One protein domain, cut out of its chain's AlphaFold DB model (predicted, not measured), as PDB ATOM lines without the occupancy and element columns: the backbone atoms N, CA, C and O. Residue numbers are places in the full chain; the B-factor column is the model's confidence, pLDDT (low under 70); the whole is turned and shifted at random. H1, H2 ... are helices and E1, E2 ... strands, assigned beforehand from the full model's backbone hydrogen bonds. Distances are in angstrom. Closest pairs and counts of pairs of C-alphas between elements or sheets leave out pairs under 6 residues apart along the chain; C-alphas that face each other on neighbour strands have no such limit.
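What this domain is: This is residues 66 to 134 of the 181 residues of an uncharacterized protein of Paraburkholderia sp. DHOC27 (UniProt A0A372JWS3). A strongly twisted sheet of three strands makes one end, and the long helix H2 runs away from it; the short H1 sits in the middle between them, and after H2 the chain folds back, so that H3, which follows it in the chain, comes back to H1. The printed part has 69 residues with three named helices and three named strands, in the order H1 E1 E2 E3 H2 H3. The sheet, in the order E1 - E2 - E3, is antiparallel and a meander, each strand the antiparallel neighbour of the one before; the class is mixed, helices and strands. The whole is compact, with a radius of gyration of the C-alphas of 12.4 A, and spans 38 by 28 by 20 A.

How they stand to each other: Start at H1, residues 66 to 69, which only grazes the sheet; its closest C-alphas to E2, residues 83 to 90, are those of Tyr 68 and Val 88, 6.6 A apart. E1, residues 77 to 80, forms a hairpin with E2: look at N 78 and O 85, 2.9 A. E2 forms a hairpin with E3, residues 93 to 101: look at N 88 and O 95, 2.8 A. H2, residues 105 to 121, only grazes the sheet with residues 105 to 109. With residues 108 to 115 alone it touches H1, closest at the C-alphas of Val 69 and Arg 112, 5.4 A. H3, residues 128 to 134, only just touches H1, with 3 pairs of C-alphas within 8 A, the closest those of Asp 66 and Ala 130, 6.5 A. H3 is apart from H2 and not on the sheet. In H2 every O i to N i+4 pair is within hydrogen-bond range, in H3 1 of 3, beside 2 of 4 O i to N i+3 pairs; H1 is too short for an O i to N i+4 pair.

Where its parts are: Find C-alpha 66 at (-24.201, 39.611, 46.043), where H1 begins. E2 measures 21.0 A and E3 24.0 A from first to last C-alpha. From C-alpha 105 at (-29.381, 40.023, 59.384), H2 runs 24.8 A; H3 ends at C-alpha 134, (-28.588, 41.365, 37.348).

The domain as a whole: The C-alphas of His 81 and Gly 123 are the two farthest apart, 38.5 A. The printed part has no cut, and no link is long. Mean pLDDT of the printed part is 90.5; residues 129 to 134 are under 70.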
ATOM      1  N   ASP A  66     -25.529  39.292  45.499       89.62
ATOM      2  CA  ASP A  66     -24.201  39.611  46.043       89.62
ATOM      3  C   ASP A  66     -23.775  41.057  45.766       89.62
ATOM      4  O   ASP A  66     -23.181  41.709  46.616       89.62
ATOM      5  N   VAL A  67     -24.157  41.621  44.620       89.00
ATOM      6  CA  VAL A  67     -23.915  43.037  44.291       89.00
ATOM      7  C   VAL A  67     -24.535  44.012  45.302       89.00
ATOM      8  O   VAL A  67     -23.943  45.043  45.628       89.00
ATOM      9  N   TYR A  68     -25.716  43.686  45.829       91.50
ATOM     10  CA  TYR A  68     -26.394  44.503  46.831       91.50
ATOM     11  C   TYR A  68     -25.824  44.241  48.222       91.50
ATOM     12  O   TYR A  68     -25.648  45.175  48.996       91.50
ATOM     13  N   VAL A  69     -25.486  42.985  48.517       94.44
ATOM     14  CA  VAL A  69     -24.901  42.594  49.803       94.44
ATOM     15  C   VAL A  69     -23.497  43.184  49.973       94.44
ATOM     16  O   VAL A  69     -23.185  43.700  51.038       94.44
ATOM     17  N   ALA A  70     -22.675  43.230  48.923       93.81
ATOM     18  CA  ALA A  70     -21.320  43.785  48.983       93.81
ATOM     19  C   ALA A  70     -21.280  45.275  49.367       93.81
ATOM     20  O   ALA A  70     -20.271  45.757  49.879       93.81
ATOM     21  N   THR A  71     -22.362  46.019  49.122       92.69
ATOM     22  CA  THR A  71     -22.439  47.466  49.383       92.69
ATOM     23  C   THR A  71     -23.365  47.828  50.542       92.69
ATOM     24  O   THR A  71     -23.533  49.010  50.841       92.69
ATOM     25  N   VAL A  72     -23.949  46.832  51.214       94.94
ATOM     26  CA  VAL A  72     -24.969  47.048  52.240       94.94
ATOM     27  C   VAL A  72     -24.379  47.660  53.513       94.94
ATOM     28  O   VAL A  72     -23.375  47.186  54.061       94.94
ATOM     29  N   VAL A  73     -25.031  48.706  54.022       95.81
ATOM     30  CA  VAL A  73     -24.776  49.234  55.370       95.81
ATOM     31  C   VAL A  73     -25.865  48.788  56.339       95.81
ATOM     32  O   VAL A  73     -26.957  48.397  55.934       95.81
ATOM     33  N   ASP A  74     -25.604  48.897  57.638       96.44
ATOM     34  CA  ASP A  74     -26.512  48.402  58.677       96.44
ATOM     35  C   ASP A  74     -27.934  48.977  58.560       96.44
ATOM     36  O   ASP A  74     -28.917  48.279  58.794       96.44
ATOM     37  N   SER A  75     -28.064  50.237  58.131       96.00
ATOM     38  CA  SER A  75     -29.361  50.899  57.928       96.00
ATOM     39  C   SER A  75     -30.134  50.443  56.685       96.00
ATOM     40  O   SER A  75     -31.284  50.853  56.496       96.00
ATOM     41  N   ASP A  76     -29.508  49.666  55.804       96.69
ATOM     42  CA  ASP A  76     -30.152  49.116  54.612       96.69
ATOM     43  C   ASP A  76     -30.812  47.767  54.882       96.69
ATOM     44  O   ASP A  76     -31.769  47.423  54.188       96.69
ATOM     45  N   VAL A  77     -30.367  47.030  55.900       97.25
ATOM     46  CA  VAL A  77     -30.971  45.748  56.266       97.25
ATOM     47  C   VAL A  77     -32.168  45.994  57.178       97.25
ATOM     48  O   VAL A  77     -32.045  46.522  58.283       97.25
ATOM     49  N   VAL A  78     -33.356  45.621  56.716       97.12
ATOM     50  CA  VAL A  78     -34.610  45.852  57.438       97.12
ATOM     51  C   VAL A  78     -35.428  44.579  57.563       97.12
ATOM     52  O   VAL A  78     -35.504  43.771  56.641       97.12
ATOM     53  N   MET A  79     -36.100  44.446  58.704       97.69
ATOM     54  CA  MET A  79     -37.054  43.375  58.968       97.69
ATOM     55  C   MET A  79     -38.476  43.869  58.728       97.69
ATOM     56  O   MET A  79     -38.868  44.923  59.235       97.69
ATOM     57  N   TYR A  80     -39.271  43.102  57.986       96.31
ATOM     58  CA  TYR A  80     -40.676  43.417  57.736       96.31
ATOM     59  C   TYR A  80     -41.501  42.129  57.676       96.31
ATOM     60  O   TYR A  80     -41.158  41.212  56.946       96.31
ATOM     61  N   HIS A  81     -42.569  42.036  58.478       96.38
ATOM     62  CA  HIS A  81     -43.383  40.815  58.641       96.38
ATOM     63  C   HIS A  81     -42.598  39.526  58.959       96.38
ATOM     64  O   HIS A  81     -43.063  38.434  58.661       96.38
ATOM     65  N   GLY A  82     -41.444  39.642  59.619       96.19
ATOM     66  CA  GLY A  82     -40.603  38.488  59.947       96.19
ATOM     67  C   GLY A  82     -39.668  38.054  58.819       96.19
ATOM     68  O   GLY A  82     -38.923  37.110  59.024       96.19
ATOM     69  N   ASP A  83     -39.652  38.760  57.688       97.88
ATOM     70  CA  ASP A  83     -38.726  38.533  56.582       97.88
ATOM     71  C   ASP A  83     -37.624  39.598  56.558       97.88
ATOM     72  O   ASP A  83     -37.847  40.761  56.929       97.88
ATOM     73  N   THR A  84     -36.446  39.208  56.074       98.00
ATOM     74  CA  THR A  84     -35.295  40.092  55.878       98.00
ATOM     75  C   THR A  84     -35.326  40.695  54.480       98.00
ATOM     76  O   THR A  84     -35.470  40.000  53.470       98.00
ATOM     77  N   TYR A  85     -35.133  42.009  54.412       97.19
ATOM     78  CA  TYR A  85     -35.005  42.746  53.166       97.19
ATOM     79  C   TYR A  85     -33.779  43.656  53.185       97.19
ATOM     80  O   TYR A  85     -33.342  44.116  54.240       97.19
ATOM     81  N   ILE A  86     -33.286  43.980  51.994       96.81
ATOM     82  CA  ILE A  86     -32.192  44.922  51.777       96.81
ATOM     83  C   ILE A  86     -32.734  46.121  50.998       96.81
ATOM     84  O   ILE A  86     -33.411  45.963  49.978       96.81
ATOM     85  N   TRP A  87     -32.461  47.334  51.466       96.69
ATOM     86  CA  TRP A  87     -32.695  48.539  50.683       96.69
ATOM     87  C   TRP A  87     -31.645  48.669  49.585       96.69
ATOM     88  O   TRP A  87     -30.452  48.710  49.855       96.69
ATOM     89  N   VAL A  88     -32.103  48.795  48.345       93.94
ATOM     90  CA  VAL A  88     -31.251  48.949  47.164       93.94
ATOM     91  C   VAL A  88     -31.650  50.206  46.407       93.94
ATOM     92  O   VAL A  88     -32.826  50.567  46.372       93.94
ATOM     93  N   VAL A  89     -30.688  50.898  45.800       90.88
ATOM     94  CA  VAL A  89     -30.972  52.052  44.937       90.88
ATOM     95  C   VAL A  89     -30.921  51.595  43.485       90.88
ATOM     96  O   VAL A  89     -29.874  51.169  43.006       90.88
ATOM     97  N   LYS A  90     -32.051  51.697  42.782       88.31
ATOM     98  CA  LYS A  90     -32.177  51.402  41.352       88.31
ATOM     99  C   LYS A  90     -32.767  52.626  40.661       88.31
ATOM    100  O   LYS A  90     -33.762  53.168  41.129       88.31
ATOM    101  N   ASP A  91     -32.112  53.112  39.609       91.12
ATOM    102  CA  ASP A  91     -32.545  54.298  38.849       91.12
ATOM    103  C   ASP A  91     -32.760  55.559  39.722       91.12
ATOM    104  O   ASP A  91     -33.633  56.386  39.469       91.12
ATOM    105  N   GLY A  92     -31.968  55.701  40.794       92.75
ATOM    106  CA  GLY A  92     -32.070  56.809  41.756       92.75
ATOM    107  C   GLY A  92     -33.216  56.683  42.767       92.75
ATOM    108  O   GLY A  92     -33.372  57.552  43.624       92.75
ATOM    109  N   VAL A  93     -33.996  55.602  42.710       94.12
ATOM    110  CA  VAL A  93     -35.104  55.319  43.624       94.12
ATOM    111  C   VAL A  93     -34.711  54.191  44.577       94.12
ATOM    112  O   VAL A  93     -34.059  53.223  44.193       94.12
ATOM    113  N   ARG A  94     -35.088  54.316  45.854       93.12
ATOM    114  CA  ARG A  94     -34.822  53.289  46.870       93.12
ATOM    115  C   ARG A  94     -35.930  52.235  46.837       93.12
ATOM    116  O   ARG A  94     -37.102  52.556  47.027       93.12
ATOM    117  N   HIS A  95     -35.555  50.980  46.629       94.00
ATOM    118  CA  HIS A  95     -36.439  49.819  46.576       94.00
ATOM    119  C   HIS A  95     -36.093  48.837  47.685       94.00
ATOM    120  O   HIS A  95     -34.932  48.690  48.058       94.00
ATOM    121  N   ARG A  96     -37.105  48.140  48.204       93.62
ATOM    122  CA  ARG A  96     -36.901  47.059  49.165       93.62
ATOM    123  C   ARG A  96     -36.793  45.739  48.406       93.62
ATOM    124  O   ARG A  96     -37.776  45.302  47.813       93.62
ATOM    125  N   GLN A  97     -35.621  45.121  48.439       94.19
ATOM    126  CA  GLN A  97     -35.346  43.829  47.823       94.19
ATOM    127  C   GLN A  97     -35.516  42.721  48.863       94.19
ATOM    128  O   GLN A  97     -34.954  42.801  49.952       94.19
ATOM    129  N   PHE A  98     -36.311  41.700  48.543       94.19
ATOM    130  CA  PHE A  98     -36.440  40.518  49.398       94.19
ATOM    131  C   PHE A  98     -35.116  39.752  49.427       94.19
ATOM    132  O   PHE A  98     -34.532  39.526  48.363       94.19
ATOM    133  N   TYR A  99     -34.664  39.389  50.628       95.00
ATOM    134  CA  TYR A  99     -33.460  38.589  50.834       95.00
ATOM    135  C   TYR A  99     -33.828  37.154  51.213       95.00
ATOM    136  O   TYR A  99     -33.571  36.236  50.437       95.00
ATOM    137  N   ALA A 100     -34.475  36.968  52.366       95.62
ATOM    138  CA  ALA A 100     -34.853  35.652  52.872       95.62
ATOM    139  C   ALA A 100     -35.980  35.744  53.913       95.62
ATOM    140  O   ALA A 100     -36.227  36.804  54.497       95.62
ATOM    141  N   HIS A 101     -36.653  34.617  54.148       97.44
ATOM    142  CA  HIS A 101     -37.673  34.484  55.188       97.44
ATOM    143  C   HIS A 101     -37.044  34.284  56.562       97.44
ATOM    144  O   HIS A 101     -36.209  33.405  56.700       97.44
ATOM    145  N   GLY A 102     -37.492  35.000  57.591       97.81
ATOM    146  CA  GLY A 102     -36.865  34.958  58.917       97.81
ATOM    147  C   GLY A 102     -35.837  36.069  59.132       97.81
ATOM    148  O   GLY A 102     -35.649  36.946  58.283       97.81
ATOM    149  N   ASP A 103     -35.186  36.041  60.299       97.62
ATOM    150  CA  ASP A 103     -34.110  36.973  60.648       97.62
ATOM    151  C   ASP A 103     -32.771  36.454  60.121       97.62
ATOM    152  O   ASP A 103     -32.184  35.537  60.686       97.62
ATOM    153  N   HIS A 104     -32.318  37.054  59.026       97.31
ATOM    154  CA  HIS A 104     -31.074  36.733  58.333       97.31
ATOM    155  C   HIS A 104     -30.115  37.928  58.330       97.31
ATOM    156  O   HIS A 104     -29.277  38.072  57.443       97.31
ATOM    157  N   ARG A 105     -30.249  38.841  59.301       97.12
ATOM    158  CA  ARG A 105     -29.381  40.023  59.384       97.12
ATOM    159  C   ARG A 105     -27.912  39.645  59.523       97.12
ATOM    160  O   ARG A 105     -27.081  40.215  58.826       97.12
ATOM    161  N   GLU A 106     -27.609  38.679  60.383       97.44
ATOM    162  CA  GLU A 106     -26.240  38.192  60.577       97.44
ATOM    163  C   GLU A 106     -25.677  37.577  59.291       97.44
ATOM    164  O   GLU A 106     -24.566  37.925  58.900       97.44
ATOM    165  N   ASP A 107     -26.472  36.776  58.577       95.75
ATOM    166  CA  ASP A 107     -26.070  36.163  57.307       95.75
ATOM    167  C   ASP A 107     -25.743  37.212  56.237       95.75
ATOM    168  O   ASP A 107     -24.759  37.074  55.513       95.75
ATOM    169  N   VAL A 108     -26.525  38.296  56.157       96.00
ATOM    170  CA  VAL A 108     -26.254  39.409  55.231       96.00
ATOM    171  C   VAL A 108     -24.891  40.041  55.521       96.00
ATOM    172  O   VAL A 108     -24.130  40.302  54.589       96.00
ATOM    173  N   PHE A 109     -24.562  40.284  56.791       96.94
ATOM    174  CA  PHE A 109     -23.279  40.891  57.155       96.94
ATOM    175  C   PHE A 109     -22.113  39.922  56.992       96.94
ATOM    176  O   PHE A 109     -21.084  40.315  56.454       96.94
ATOM    177  N   HIS A 110     -22.294  38.657  57.364       95.75
ATOM    178  CA  HIS A 110     -21.293  37.623  57.133       95.75
ATOM    179  C   HIS A 110     -20.961  37.509  55.644       95.75
ATOM    180  O   HIS A 110     -19.801  37.585  55.246       95.75
ATOM    181  N   ARG A 111     -22.000  37.452  54.804       93.75
ATOM    182  CA  ARG A 111     -21.852  37.417  53.352       93.75
ATOM    183  C   ARG A 111     -21.196  38.684  52.805       93.75
ATOM    184  O   ARG A 111     -20.389  38.591  51.889       93.75
ATOM    185  N   ARG A 112     -21.498  39.872  53.341       95.00
ATOM    186  CA  ARG A 112     -20.800  41.113  52.953       95.00
ATOM    187  C   ARG A 112     -19.301  41.002  53.216       95.00
ATOM    188  O   ARG A 112     -18.515  41.371  52.348       95.00
ATOM    189  N   ASP A 113     -18.921  40.494  54.381       95.31
ATOM    190  CA  ASP A 113     -17.520  40.375  54.771       95.31
ATOM    191  C   ASP A 113     -16.789  39.333  53.894       95.31
ATOM    192  O   ASP A 113     -15.680  39.597  53.422       95.31
ATOM    193  N   GLU A 114     -17.437  38.207  53.562       93.00
ATOM    194  CA  GLU A 114     -16.944  37.255  52.548       93.00
ATOM    195  C   GLU A 114     -16.718  37.938  51.192       93.00
ATOM    196  O   GLU A 114     -15.666  37.786  50.569       93.00
ATOM    197  N   LEU A 115     -17.700  38.715  50.729       92.81
ATOM    198  CA  LEU A 115     -17.631  39.417  49.450       92.81
ATOM    199  C   LEU A 115     -16.509  40.454  49.438       92.81
ATOM    200  O   LEU A 115     -15.849  40.612  48.416       92.81
ATOM    201  N   HIS A 116     -16.259  41.138  50.555       94.00
ATOM    202  CA  HIS A 116     -15.132  42.062  50.679       94.00
ATOM    203  C   HIS A 116     -13.801  41.326  50.571       94.00
ATOM    204  O   HIS A 116     -12.933  41.784  49.832       94.00
ATOM    205  N   HIS A 117     -13.669  40.153  51.188       92.75
ATOM    206  CA  HIS A 117     -12.471  39.327  51.044       92.75
ATOM    207  C   HIS A 117     -12.245  38.871  49.593       92.75
ATOM    208  O   HIS A 117     -11.139  38.977  49.056       92.75
ATOM    209  N   VAL A 118     -13.309  38.438  48.910       90.12
ATOM    210  CA  VAL A 118     -13.256  38.106  47.479       90.12
ATOM    211  C   VAL A 118     -12.854  39.340  46.666       90.12
ATOM    212  O   VAL A 118     -11.957  39.276  45.830       90.12
ATOM    213  N   MET A 119     -13.454  40.499  46.926       90.56
ATOM    214  CA  MET A 119     -13.103  41.735  46.228       90.56
ATOM    215  C   MET A 119     -11.636  42.116  46.442       90.56
ATOM    216  O   MET A 119     -10.981  42.509  45.479       90.56
ATOM    217  N   GLU A 120     -11.095  41.969  47.651       92.94
ATOM    218  CA  GLU A 120      -9.673  42.186  47.938       92.94
ATOM    219  C   GLU A 120      -8.778  41.279  47.080       92.94
ATOM    220  O   GLU A 120      -7.825  41.765  46.465       92.94
ATOM    221  N   ALA A 121      -9.132  39.998  46.947       89.44
ATOM    222  CA  ALA A 121      -8.421  39.049  46.089       89.44
ATOM    223  C   ALA A 121      -8.531  39.385  44.584       89.44
ATOM    224  O   ALA A 121      -7.630  39.069  43.805       89.44
ATOM    225  N   HIS A 122      -9.603  40.067  44.171       87.81
ATOM    226  CA  HIS A 122      -9.927  40.380  42.773       87.81
ATOM    227  C   HIS A 122      -9.715  41.859  42.387       87.81
ATOM    228  O   HIS A 122     -10.305  42.357  41.425       87.81
ATOM    229  N   GLY A 123      -8.850  42.584  43.104       88.88
ATOM    230  CA  GLY A 123      -8.490  43.966  42.749       88.88
ATOM    231  C   GLY A 123      -9.607  44.985  43.008       88.88
ATOM    232  O   GLY A 123      -9.749  45.964  42.274       88.88
ATOM    233  N   GLY A 124     -10.411  44.741  44.042       88.38
ATOM    234  CA  GLY A 124     -11.507  45.593  44.500       88.38
ATOM    235  C   GLY A 124     -12.814  45.418  43.728       88.38
ATOM    236  O   GLY A 124     -13.667  46.302  43.776       88.38
ATOM    237  N   ARG A 125     -12.977  44.324  42.976       87.31
ATOM    238  CA  ARG A 125     -14.169  44.075  42.156       87.31
ATOM    239  C   ARG A 125     -14.778  42.725  42.472       87.31
ATOM    240  O   ARG A 125     -14.062  41.761  42.724       87.31
ATOM    241  N   LEU A 126     -16.106  42.664  42.422       84.69
ATOM    242  CA  LEU A 126     -16.798  41.385  42.414       84.69
ATOM    243  C   LEU A 126     -16.475  40.646  41.111       84.69
ATOM    244  O   LEU A 126     -16.352  41.291  40.065       84.69
ATOM    245  N   PRO A 127     -16.378  39.313  41.147       80.50
ATOM    246  CA  PRO A 127     -16.255  38.516  39.938       80.50
ATOM    247  C   PRO A 127     -17.396  38.790  38.939       80.50
ATOM    248  O   PRO A 127     -18.556  38.929  39.332       80.50
ATOM    249  N   ASP A 128     -17.091  38.815  37.637       75.06
ATOM    250  CA  ASP A 128     -18.030  39.229  36.573       75.06
ATOM    251  C   ASP A 128     -19.354  38.441  36.563       75.06
ATOM    252  O   ASP A 128     -20.420  38.969  36.233       75.06
ATOM    253  N   HIS A 129     -19.312  37.175  36.977       67.81
ATOM    254  CA  HIS A 129     -20.491  36.315  37.062       67.81
ATOM    255  C   HIS A 129     -21.480  36.730  38.170       67.81
ATOM    256  O   HIS A 129     -22.658  36.391  38.078       67.81
ATOM    257  N   ALA A 130     -21.045  37.501  39.174       64.00
ATOM    258  CA  ALA A 130     -21.928  38.063  40.196       64.00
ATOM    259  C   ALA A 130     -22.729  39.258  39.647       64.00
ATOM    260  O   ALA A 130     -23.853  39.510  40.070       64.00
ATOM    261  N   ILE A 131     -22.172  39.968  38.660       59.19
ATOM    262  CA  ILE A 131     -22.778  41.154  38.040       59.19
ATOM    263  C   ILE A 131     -23.730  40.744  36.904       59.19
ATOM    264  O   ILE A 131     -24.815  41.307  36.762       59.19
ATOM    265  N   MET A 132     -23.388  39.715  36.117       55.69
ATOM    266  CA  MET A 132     -24.245  39.241  35.014       55.69
ATOM    267  C   MET A 132     -25.615  38.717  35.464       55.69
ATOM    268  O   MET A 132     -26.577  38.781  34.697       55.69
ATOM    269  N   ALA A 133     -25.741  38.261  36.711       53.50
ATOM    270  CA  ALA A 133     -27.012  37.813  37.267       53.50
ATOM    271  C   ALA A 133     -28.057  38.944  37.429       53.50
ATOM    272  O   ALA A 133     -29.243  38.652  37.565       53.50
ATOM    273  N   GLN A 134     -27.658  40.224  37.350       53.19
ATOM    274  CA  GLN A 134     -28.588  41.365  37.348       53.19
ATOM    275  C   GLN A 134     -29.285  41.602  35.998       53.19
ATOM    276  O   GLN A 134     -30.324  42.259  35.967       53.19
TER     277      GLN A 134